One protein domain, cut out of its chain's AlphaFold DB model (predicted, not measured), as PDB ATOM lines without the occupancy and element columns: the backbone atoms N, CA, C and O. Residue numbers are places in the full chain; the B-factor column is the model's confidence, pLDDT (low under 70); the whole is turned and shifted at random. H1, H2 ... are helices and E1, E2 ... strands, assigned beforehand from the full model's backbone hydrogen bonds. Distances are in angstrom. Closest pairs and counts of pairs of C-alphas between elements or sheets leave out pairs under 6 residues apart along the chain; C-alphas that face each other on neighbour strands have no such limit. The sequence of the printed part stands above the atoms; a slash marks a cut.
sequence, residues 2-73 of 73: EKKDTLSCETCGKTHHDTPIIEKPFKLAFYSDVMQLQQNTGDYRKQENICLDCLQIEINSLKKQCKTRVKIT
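What this domain is: This is residues 2 to 73 of the 73 residues of an uncharacterized protein of Candidatus Desulfosporosinus infrequens (UniProt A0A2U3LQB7). What is the picture? Little regular structure: one helix, H1, with two small two-stranded sheets beside it, E1 with E4 near residues 52 to 56 and the hairpin E2 and E3 near residues 59 to 63. What makes it? The printed part has 72 residues, with E1, E2, E3, E4, H1 in order; both sheets are antiparallel, the class is mixed, and named elements hold 28 residues. How spread? It is loose, with radius of gyration of the C-alphas 14.9 A and spans 58 by 27 by 17 A.

Where its parts are: Where are the strands? E1 is residues 21 to 23, 7.1 A, from C-alpha 21 at (112.027, 122.576, 134.533); E2 is 27 to 30, 9.6 A; E3 is 33 to 36, 9.7 A; E4 is 49 to 51, 7.0 A. The helix? H1, residues 52 to 65, 20.3 A, ends at C-alpha 65, (131.440, 137.638, 128.395).

How they stand to each other: Which strands pair? E1 and E4 are antiparallel at 141 degrees, N 22 to O 50 3.0 A; E2 and E3 at 152 degrees, N 28 to O 35 2.8 A. And H1? Its closest C-alphas to E1 are Leu 52 and Ile 21, 6.7 A, and to E2 Lys 63 and Phe 30, 7.8 A; 8 of 10 O i to N i+4 pairs are within hydrogen-bond range.

The domain as a whole: How long? The C-alphas farthest apart, of Glu 2 and Thr 73, are 58.3 A apart, with no cut; E3 to E4 is a long link. Where is confidence low? pLDDT is under 70 at residues 2 to 5, 41 to 45 and 66 to 73.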
ATOM      1  N   GLU A   2      96.572 113.141 142.741       45.88
ATOM      2  CA  GLU A   2      97.978 113.533 142.848       45.88
ATOM      3  C   GLU A   2      98.080 114.982 142.371       45.88
ATOM      4  O   GLU A   2      97.710 115.301 141.237       45.88
ATOM      5  N   LYS A   3      98.492 115.888 143.263       48.19
ATOM      6  CA  LYS A   3      98.924 117.220 142.854       48.19
ATOM      7  C   LYS A   3     100.127 116.972 141.956       48.19
ATOM      8  O   LYS A   3     101.180 116.605 142.456       48.19
ATOM      9  N   LYS A   4      99.961 117.080 140.636       56.34
ATOM     10  CA  LYS A   4     101.115 117.187 139.748       56.34
ATOM     11  C   LYS A   4     101.877 118.401 140.253       56.34
ATOM     12  O   LYS A   4     101.339 119.504 140.174       56.34
ATOM     13  N   ASP A   5     103.045 118.178 140.841       59.91
ATOM     14  CA  ASP A   5     103.963 119.229 141.254       59.91
ATOM     15  C   ASP A   5     104.390 119.983 139.993       59.91
ATOM     16  O   ASP A   5     105.372 119.661 139.327       59.91
ATOM     17  N   THR A   6     103.557 120.935 139.578       72.31
ATOM     18  CA  THR A   6     103.804 121.775 138.418       72.31
ATOM     19  C   THR A   6     104.880 122.764 138.810       72.31
ATOM     20  O   THR A   6     104.615 123.737 139.518       72.31
ATOM     21  N   LEU A   7     106.102 122.483 138.374       79.62
ATOM     22  CA  LEU A   7     107.203 123.426 138.450       79.62
ATOM     23  C   LEU A   7     106.953 124.568 137.457       79.62
ATOM     24  O   LEU A   7     106.407 124.364 136.371       79.62
ATOM     25  N   SER A   8     107.360 125.773 137.832       87.94
ATOM     26  CA  SER A   8     107.287 126.972 136.995       87.94
ATOM     27  C   SER A   8     108.679 127.555 136.886       87.94
ATOM     28  O   SER A   8     109.420 127.498 137.855       87.94
ATOM     29  N   CYS A   9     109.040 128.096 135.725       90.06
ATOM     30  CA  CYS A   9     110.323 128.763 135.560       90.06
ATOM     31  C   CYS A   9     110.248 130.189 136.110       90.06
ATOM     32  O   CYS A   9     109.443 130.995 135.644       90.06
ATOM     33  N   GLU A  10     111.129 130.518 137.046       89.81
ATOM     34  CA  GLU A  10     111.201 131.828 137.694       89.81
ATOM     35  C   GLU A  10     111.717 132.905 136.723       89.81
ATOM     36  O   GLU A  10     111.368 134.074 136.847       89.81
ATOM     37  N   THR A  11     112.478 132.521 135.690       88.94
ATOM     38  CA  THR A  11     113.005 133.455 134.679       88.94
ATOM     39  C   THR A  11     111.947 133.941 133.683       88.94
ATOM     40  O   THR A  11     111.933 135.119 133.337       88.94
ATOM     41  N   CYS A  12     111.070 133.061 133.184       90.31
ATOM     42  CA  CYS A  12     110.034 133.441 132.212       90.31
ATOM     43  C   CYS A  12     108.618 133.506 132.800       90.31
ATOM     44  O   CYS A  12     107.692 133.922 132.103       90.31
ATOM     45  N   GLY A  13     108.438 133.074 134.052       88.06
ATOM     46  CA  GLY A  13     107.162 133.050 134.767       88.06
ATOM     47  C   GLY A  13     106.179 131.972 134.302       88.06
ATOM     48  O   GLY A  13     105.033 131.969 134.749       88.06
ATOM     49  N   LYS A  14     106.575 131.074 133.390       87.81
ATOM     50  CA  LYS A  14     105.675 130.071 132.797       87.81
ATOM     51  C   LYS A  14     105.831 128.705 133.457       87.81
ATOM     52  O   LYS A  14     106.941 128.232 133.697       87.81
ATOM     53  N   THR A  15     104.702 128.038 133.671       86.00
ATOM     54  CA  THR A  15     104.643 126.588 133.871       86.00
ATOM     55  C   THR A  15     104.770 125.920 132.508       86.00
ATOM     56  O   THR A  15     103.978 126.194 131.605       86.00
ATOM     57  N   HIS A  16     105.775 125.067 132.342       80.50
ATOM     58  CA  HIS A  16     105.982 124.316 131.110       80.50
ATOM     59  C   HIS A  16     105.465 122.886 131.291       80.50
ATOM     60  O   HIS A  16     105.744 122.252 132.305       80.50
ATOM     61  N   HIS A  17     104.705 122.382 130.317       77.31
ATOM     62  CA  HIS A  17     104.231 120.992 130.317       77.31
ATOM     63  C   HIS A  17     105.177 120.060 129.553       77.31
ATOM     64  O   HIS A  17     105.433 118.952 130.014       77.31
ATOM     65  N   ASP A  18     105.741 120.542 128.441       78.50
ATOM     66  CA  ASP A  18     106.590 119.743 127.545       78.50
ATOM     67  C   ASP A  18     108.086 120.083 127.664       78.50
ATOM     68  O   ASP A  18     108.941 119.344 127.183       78.50
ATOM     69  N   THR A  19     108.421 121.199 128.319       78.31
ATOM     70  CA  THR A  19     109.808 121.598 128.587       78.31
ATOM     71  C   THR A  19     110.163 121.235 130.026       78.31
ATOM     72  O   THR A  19     109.502 121.733 130.940       78.31
ATOM     73  N   PRO A  20     111.217 120.434 130.262       83.56
ATOM     74  CA  PRO A  20     111.695 120.170 131.608       83.56
ATOM     75  C   PRO A  20     112.049 121.467 132.336       83.56
ATOM     76  O   PRO A  20     112.710 122.355 131.787       83.56
ATOM     77  N   ILE A  21     111.621 121.543 133.590       90.06
ATOM     78  CA  ILE A  21     112.027 122.576 134.533       90.06
ATOM     79  C   ILE A  21     112.921 121.905 135.567       90.06
ATOM     80  O   ILE A  21     112.571 120.859 136.114       90.06
ATOM     81  N   ILE A  22     114.091 122.494 135.787       90.25
ATOM     82  CA  ILE A  22     115.115 121.986 136.700       90.25
ATOM     83  C   ILE A  22     115.504 123.071 137.693       90.25
ATOM     84  O   ILE A  22     115.296 124.254 137.430       90.25
ATOM     85  N   GLU A  23     116.141 122.690 138.794       91.00
ATOM     86  CA  GLU A  23     116.797 123.657 139.669       91.00
ATOM     87  C   GLU A  23     117.988 124.300 138.938       91.00
ATOM     88  O   GLU A  23     118.869 123.625 138.395       91.00
ATOM     89  N   LYS A  24     118.026 125.630 138.922       91.31
ATOM     90  CA  LYS A  24     119.039 126.431 138.243       91.31
ATOM     91  C   LYS A  24     120.398 126.244 138.912       91.31
ATOM     92  O   LYS A  24     120.527 126.588 140.083       91.31
ATOM     93  N   PRO A  25     121.442 125.766 138.216       89.88
ATOM     94  CA  PRO A  25     122.751 125.561 138.830       89.88
ATOM     95  C   PRO A  25     123.312 126.850 139.445       89.88
ATOM     96  O   PRO A  25     123.219 127.917 138.850       89.88
ATOM     97  N   PHE A  26     123.973 126.771 140.601       88.88
ATOM     98  CA  PHE A  26     124.658 127.945 141.166       88.88
ATOM     99  C   PHE A  26     125.905 128.339 140.381       88.88
ATOM    100  O   PHE A  26     126.277 129.510 140.322       88.88
ATOM    101  N   LYS A  27     126.597 127.343 139.829       88.44
ATOM    102  CA  LYS A  27     127.853 127.514 139.112       88.44
ATOM    103  C   LYS A  27     127.820 126.685 137.846       88.44
ATOM    104  O   LYS A  27     127.313 125.566 137.841       88.44
ATOM    105  N   LEU A  28     128.418 127.233 136.805       87.12
ATOM    106  CA  LEU A  28     128.638 126.564 135.542       87.12
ATOM    107  C   LEU A  28     130.117 126.671 135.195       87.12
ATOM    108  O   LEU A  28     130.661 127.771 135.114       87.12
ATOM    109  N   ALA A  29     130.763 125.532 134.981       85.12
ATOM    110  CA  ALA A  29     132.086 125.510 134.380       85.12
ATOM    111  C   ALA A  29     131.934 125.644 132.863       85.12
ATOM    112  O   ALA A  29     131.213 124.866 132.231       85.12
ATOM    113  N   PHE A  30     132.602 126.632 132.277       80.19
ATOM    114  CA  PHE A  30     132.637 126.820 130.837       80.19
ATOM    115  C   PHE A  30     134.064 127.143 130.382       80.19
ATOM    116  O   PHE A  30     134.679 128.094 130.856       80.19
ATOM    117  N   TYR A  31     134.597 126.325 129.467       78.06
ATOM    118  CA  TYR A  31     136.034 126.250 129.180       78.06
ATOM    119  C   TYR A  31     136.853 126.028 130.463       78.06
ATOM    120  O   TYR A  31     136.747 124.965 131.068       78.06
ATOM    121  N   SER A  32     137.631 127.029 130.876       78.44
ATOM    122  CA  SER A  32     138.468 127.010 132.080       78.44
ATOM    123  C   SER A  32     137.942 127.933 133.185       78.44
ATOM    124  O   SER A  32     138.560 128.020 134.243       78.44
ATOM    125  N   ASP A  33     136.816 128.614 132.952       78.31
ATOM    126  CA  ASP A  33     136.237 129.574 133.886       78.31
ATOM    127  C   ASP A  33     135.016 128.964 134.587       78.31
ATOM    128  O   ASP A  33     134.134 128.373 133.959       78.31
ATOM    129  N   VAL A  34     134.939 129.126 135.909       84.56
ATOM    130  CA  VAL A  34     133.736 128.795 136.683       84.56
ATOM    131  C   VAL A  34     132.918 130.067 136.849       84.56
ATOM    132  O   VAL A  34     133.304 130.976 137.579       84.56
ATOM    133  N   MET A  35     131.779 130.128 136.166       84.69
ATOM    134  CA  MET A  35     130.865 131.264 136.210       84.69
ATOM    135  C   MET A  35     129.754 130.998 137.222       84.69
ATOM    136  O   MET A  35     129.173 129.914 137.249       84.69
ATOM    137  N   GLN A  36     129.453 131.984 138.062       86.31
ATOM    138  CA  GLN A  36     128.342 131.908 139.006       86.31
ATOM    139  C   GLN A  36     127.069 132.426 138.333       86.31
ATOM    140  O   GLN A  36     127.076 133.528 137.783       86.31
ATOM    141  N   LEU A  37     125.993 131.639 138.367       87.12
ATOM    142  CA  LEU A  37     124.688 132.083 137.878       87.12
ATOM    143  C   LEU A  37     123.982 132.875 138.980       87.12
ATOM    144  O   LEU A  37     123.970 132.462 140.144       87.12
ATOM    145  N   GLN A  38     123.395 134.012 138.612       83.31
ATOM    146  CA  GLN A  38     122.616 134.816 139.550       83.31
ATOM    147  C   GLN A  38     121.317 134.089 139.900       83.31
ATOM    148  O   GLN A  38     120.657 133.542 139.022       83.31
ATOM    149  N   GLN A  39     120.973 134.088 141.184       85.56
ATOM    150  CA  GLN A  39     119.691 133.608 141.691       85.56
ATOM    151  C   GLN A  39     118.894 134.847 142.103       85.56
ATOM    152  O   GLN A  39     119.405 135.658 142.876       85.56
ATOM    153  N   ASN A  40     117.676 135.004 141.599       73.44
ATOM    154  CA  ASN A  40     116.783 136.123 141.897       73.44
ATOM    155  C   ASN A  40     115.557 135.670 142.711       73.44
ATOM    156  O   ASN A  40     114.475 136.242 142.585       73.44
ATOM    157  N   THR A  41     115.717 134.666 143.577       68.75
ATOM    158  CA  THR A  41     114.671 134.263 144.525       68.75
ATOM    159  C   THR A  41     114.476 135.353 145.585       68.75
ATOM    160  O   THR A  41     115.377 135.618 146.385       68.75
ATOM    161  N   GLY A  42     113.308 136.000 145.593       59.25
ATOM    162  CA  GLY A  42     112.873 136.909 146.671       59.25
ATOM    163  C   GLY A  42     112.151 136.181 147.812       59.25
ATOM    164  O   GLY A  42     111.966 136.705 148.909       59.25
ATOM    165  N   ASP A  43     111.754 134.952 147.540       60.81
ATOM    166  CA  ASP A  43     111.194 133.949 148.417       60.81
ATOM    167  C   ASP A  43     112.328 133.069 148.963       60.81
ATOM    168  O   ASP A  43     113.288 132.784 148.263       60.81
ATOM    169  N   TYR A  44     112.239 132.639 150.225       58.47
ATOM    170  CA  TYR A  44     113.275 131.927 151.005       58.47
ATOM    171  C   TYR A  44     113.823 130.606 150.412       58.47
ATOM    172  O   TYR A  44     114.494 129.834 151.105       58.47
ATOM    173  N   ARG A  45     113.518 130.294 149.154       65.75
ATOM    174  CA  ARG A  45     114.126 129.209 148.393       65.75
ATOM    175  C   ARG A  45     115.598 129.522 148.150       65.75
ATOM    176  O   ARG A  45     115.987 130.656 147.909       65.75
ATOM    177  N   LYS A  46     116.436 128.487 148.239       72.62
ATOM    178  CA  LYS A  46     117.882 128.628 148.016       72.62
ATOM    179  C   LYS A  46     118.235 128.713 146.529       72.62
ATOM    180  O   LYS A  46     119.328 129.174 146.221       72.62
ATOM    181  N   GLN A  47     117.357 128.242 145.642       85.19
ATOM    182  CA  GLN A  47     117.649 128.019 144.228       85.19
ATOM    183  C   GLN A  47     116.379 128.208 143.389       85.19
ATOM    184  O   GLN A  47     115.305 127.747 143.784       85.19
ATOM    185  N   GLU A  48     116.503 128.906 142.260       89.62
ATOM    186  CA  GLU A  48     115.418 129.098 141.289       89.62
ATOM    187  C   GLU A  48     115.175 127.817 140.497       89.62
ATOM    188  O   GLU A  48     116.113 127.058 140.252       89.62
ATOM    189  N   ASN A  49     113.961 127.608 140.000       90.50
ATOM    190  CA  ASN A  49     113.762 126.734 138.860       90.50
ATOM    191  C   ASN A  49     113.958 127.493 137.537       90.50
ATOM    192  O   ASN A  49     113.734 128.694 137.370       90.50
ATOM    193  N   ILE A  50     114.408 126.765 136.530       92.44
ATOM    194  CA  ILE A  50     114.645 127.319 135.207       92.44
ATOM    195  C   ILE A  50     114.249 126.293 134.156       92.44
ATOM    196  O   ILE A  50     114.542 125.103 134.283       92.44
ATOM    197  N   CYS A  51     113.543 126.739 133.118       93.12
ATOM    198  CA  CYS A  51     113.325 125.902 131.948       93.12
ATOM    199  C   CYS A  51     114.595 125.871 131.090       93.12
ATOM    200  O   CYS A  51     115.411 126.799 131.113       93.12
ATOM    201  N   LEU A  52     114.757 124.801 130.310       91.25
ATOM    202  CA  LEU A  52     115.964 124.599 129.504       91.25
ATOM    203  C   LEU A  52     116.230 125.747 128.517       91.25
ATOM    204  O   LEU A  52     117.384 126.129 128.330       91.25
ATOM    205  N   ASP A  53     115.183 126.348 127.953       93.19
ATOM    206  CA  ASP A  53     115.319 127.456 127.003       93.19
ATOM    207  C   ASP A  53     115.901 128.711 127.667       93.19
ATOM    208  O   ASP A  53     116.849 129.315 127.157       93.19
ATOM    209  N   CYS A  54     115.381 129.084 128.841       92.31
ATOM    210  CA  CYS A  54     115.898 130.214 129.612       92.31
ATOM    211  C   CYS A  54     117.340 129.975 130.059       92.31
ATOM    212  O   CYS A  54     118.178 130.870 129.921       92.31
ATOM    213  N   LEU A  55     117.650 128.756 130.510       91.94
ATOM    214  CA  LEU A  55     119.013 128.393 130.885       91.94
ATOM    215  C   LEU A  55     119.961 128.510 129.684       91.94
ATOM    216  O   LEU A  55     121.042 129.087 129.795       91.94
ATOM    217  N   GLN A  56     119.550 128.031 128.511       91.69
ATOM    218  CA  GLN A  56     120.351 128.112 127.292       91.69
ATOM    219  C   GLN A  56     120.644 129.566 126.883       91.69
ATOM    220  O   GLN A  56     121.764 129.868 126.453       91.69
ATOM    221  N   ILE A  57     119.667 130.469 127.027       92.06
ATOM    222  CA  ILE A  57     119.826 131.907 126.756       92.06
ATOM    223  C   ILE A  57     120.837 132.543 127.719       92.06
ATOM    224  O   ILE A  57     121.723 133.288 127.283       92.06
ATOM    225  N   GLU A  58     120.741 132.232 129.012       90.38
ATOM    226  CA  GLU A  58     121.650 132.756 130.035       90.38
ATOM    227  C   GLU A  58     123.083 132.266 129.805       90.38
ATOM    228  O   GLU A  58     124.011 133.074 129.720       90.38
ATOM    229  N   ILE A  59     123.257 130.963 129.562       88.94
ATOM    230  CA  ILE A  59     124.553 130.376 129.208       88.94
ATOM    231  C   ILE A  59     125.136 131.078 127.981       88.94
ATOM    232  O   ILE A  59     126.284 131.515 128.010       88.94
ATOM    233  N   ASN A  60     124.360 131.237 126.906       88.50
ATOM    234  CA  ASN A  60     124.832 131.892 125.684       88.50
ATOM    235  C   ASN A  60     125.244 133.352 125.913       88.50
ATOM    236  O   ASN A  60     126.178 133.834 125.266       88.50
ATOM    237  N   SER A  61     124.583 134.046 126.836       85.56
ATOM    238  CA  SER A  61     124.951 135.407 127.233       85.56
ATOM    239  C   SER A  61     126.281 135.423 127.991       85.56
ATOM    240  O   SER A  61     127.147 136.242 127.684       85.56
ATOM    241  N   LEU A  62     126.503 134.463 128.891       83.19
ATOM    242  CA  LEU A  62     127.763 134.299 129.623       83.19
ATOM    243  C   LEU A  62     128.934 133.910 128.709       83.19
ATOM    244  O   LEU A  62     130.031 134.451 128.849       83.19
ATOM    245  N   LYS A  63     128.697 133.069 127.689       78.25
ATOM    246  CA  LYS A  63     129.716 132.741 126.671       78.25
ATOM    247  C   LYS A  63     130.269 133.985 125.973       78.25
ATOM    248  O   LYS A  63     131.448 134.011 125.630       78.25
ATOM    249  N   LYS A  64     129.439 135.015 125.757       76.44
ATOM    250  CA  LYS A  64     129.874 136.283 125.143       76.44
ATOM    251  C   LYS A  64     130.768 137.112 126.070       76.44
ATOM    252  O   LYS A  64     131.540 137.926 125.574       76.44
ATOM    253  N   GLN A  65     130.662 136.915 127.384       70.75
ATOM    254  CA  GLN A  65     131.440 137.638 128.395       70.75
ATOM    255  C   GLN A  65     132.781 136.959 128.719       70.75
ATOM    256  O   GLN A  65     133.691 137.616 129.225       70.75
ATOM    257  N   CYS A  66     132.924 135.664 128.419       67.81
ATOM    258  CA  CYS A  66     134.155 134.914 128.648       67.81
ATOM    259  C   CYS A  66     135.290 135.439 127.741       67.81
ATOM    260  O   CYS A  66     135.190 135.439 126.511       67.81
ATOM    261  N   LYS A  67     136.368 135.931 128.366       61.94
ATOM    262  CA  LYS A  67     137.501 136.602 127.697       61.94
ATOM    263  C   LYS A  67     138.533 135.623 127.135       61.94
ATOM    264  O   LYS A  67     139.349 136.000 126.296       61.94
ATOM    265  N   THR A  68     138.486 134.367 127.562       59.34
ATOM    266  CA  THR A  68     139.520 133.369 127.290       59.34
ATOM    267  C   THR A  68     139.262 132.676 125.952       59.34
ATOM    268  O   THR A  68     139.001 131.479 125.874       59.34
ATOM    269  N   ARG A  69     139.324 133.435 124.849       58.28
ATOM    270  CA  ARG A  69     139.491 132.837 123.516       58.28
ATOM    271  C   ARG A  69     140.942 132.390 123.395       58.28
ATOM    272  O   ARG A  69     141.771 133.144 122.890       58.28
ATOM    273  N   VAL A  70     141.262 131.180 123.852       56.38
ATOM    274  CA  VAL A  70     142.516 130.545 123.436       56.38
ATOM    275  C   VAL A  70     142.392 130.303 121.933       56.38
ATOM    276  O   VAL A  70     141.744 129.357 121.491       56.38
ATOM    277  N   LYS A  71     142.949 131.212 121.128       55.88
ATOM    278  CA  LYS A  71     143.266 130.904 119.738       55.88
ATOM    279  C   LYS A  71     144.444 129.946 119.792       55.88
ATOM    280  O   LYS A  71     145.543 130.354 120.150       55.88
ATOM    281  N   ILE A  72     144.198 128.682 119.478       59.78
ATOM    282  CA  ILE A  72     145.276 127.779 119.097       59.78
ATOM    283  C   ILE A  72     145.675 128.230 117.689       59.78
ATOM    284  O   ILE A  72     144.935 127.991 116.735       59.78
ATOM    285  N   THR A  73     146.736 129.033 117.610       53.91
ATOM    286  CA  THR A  73     147.440 129.367 116.360       53.91
ATOM    287  C   THR A  73     148.360 128.237 115.957       53.91
ATOM    288  O   THR A  73     148.973 127.650 116.877       53.91
TER     289      THR A  73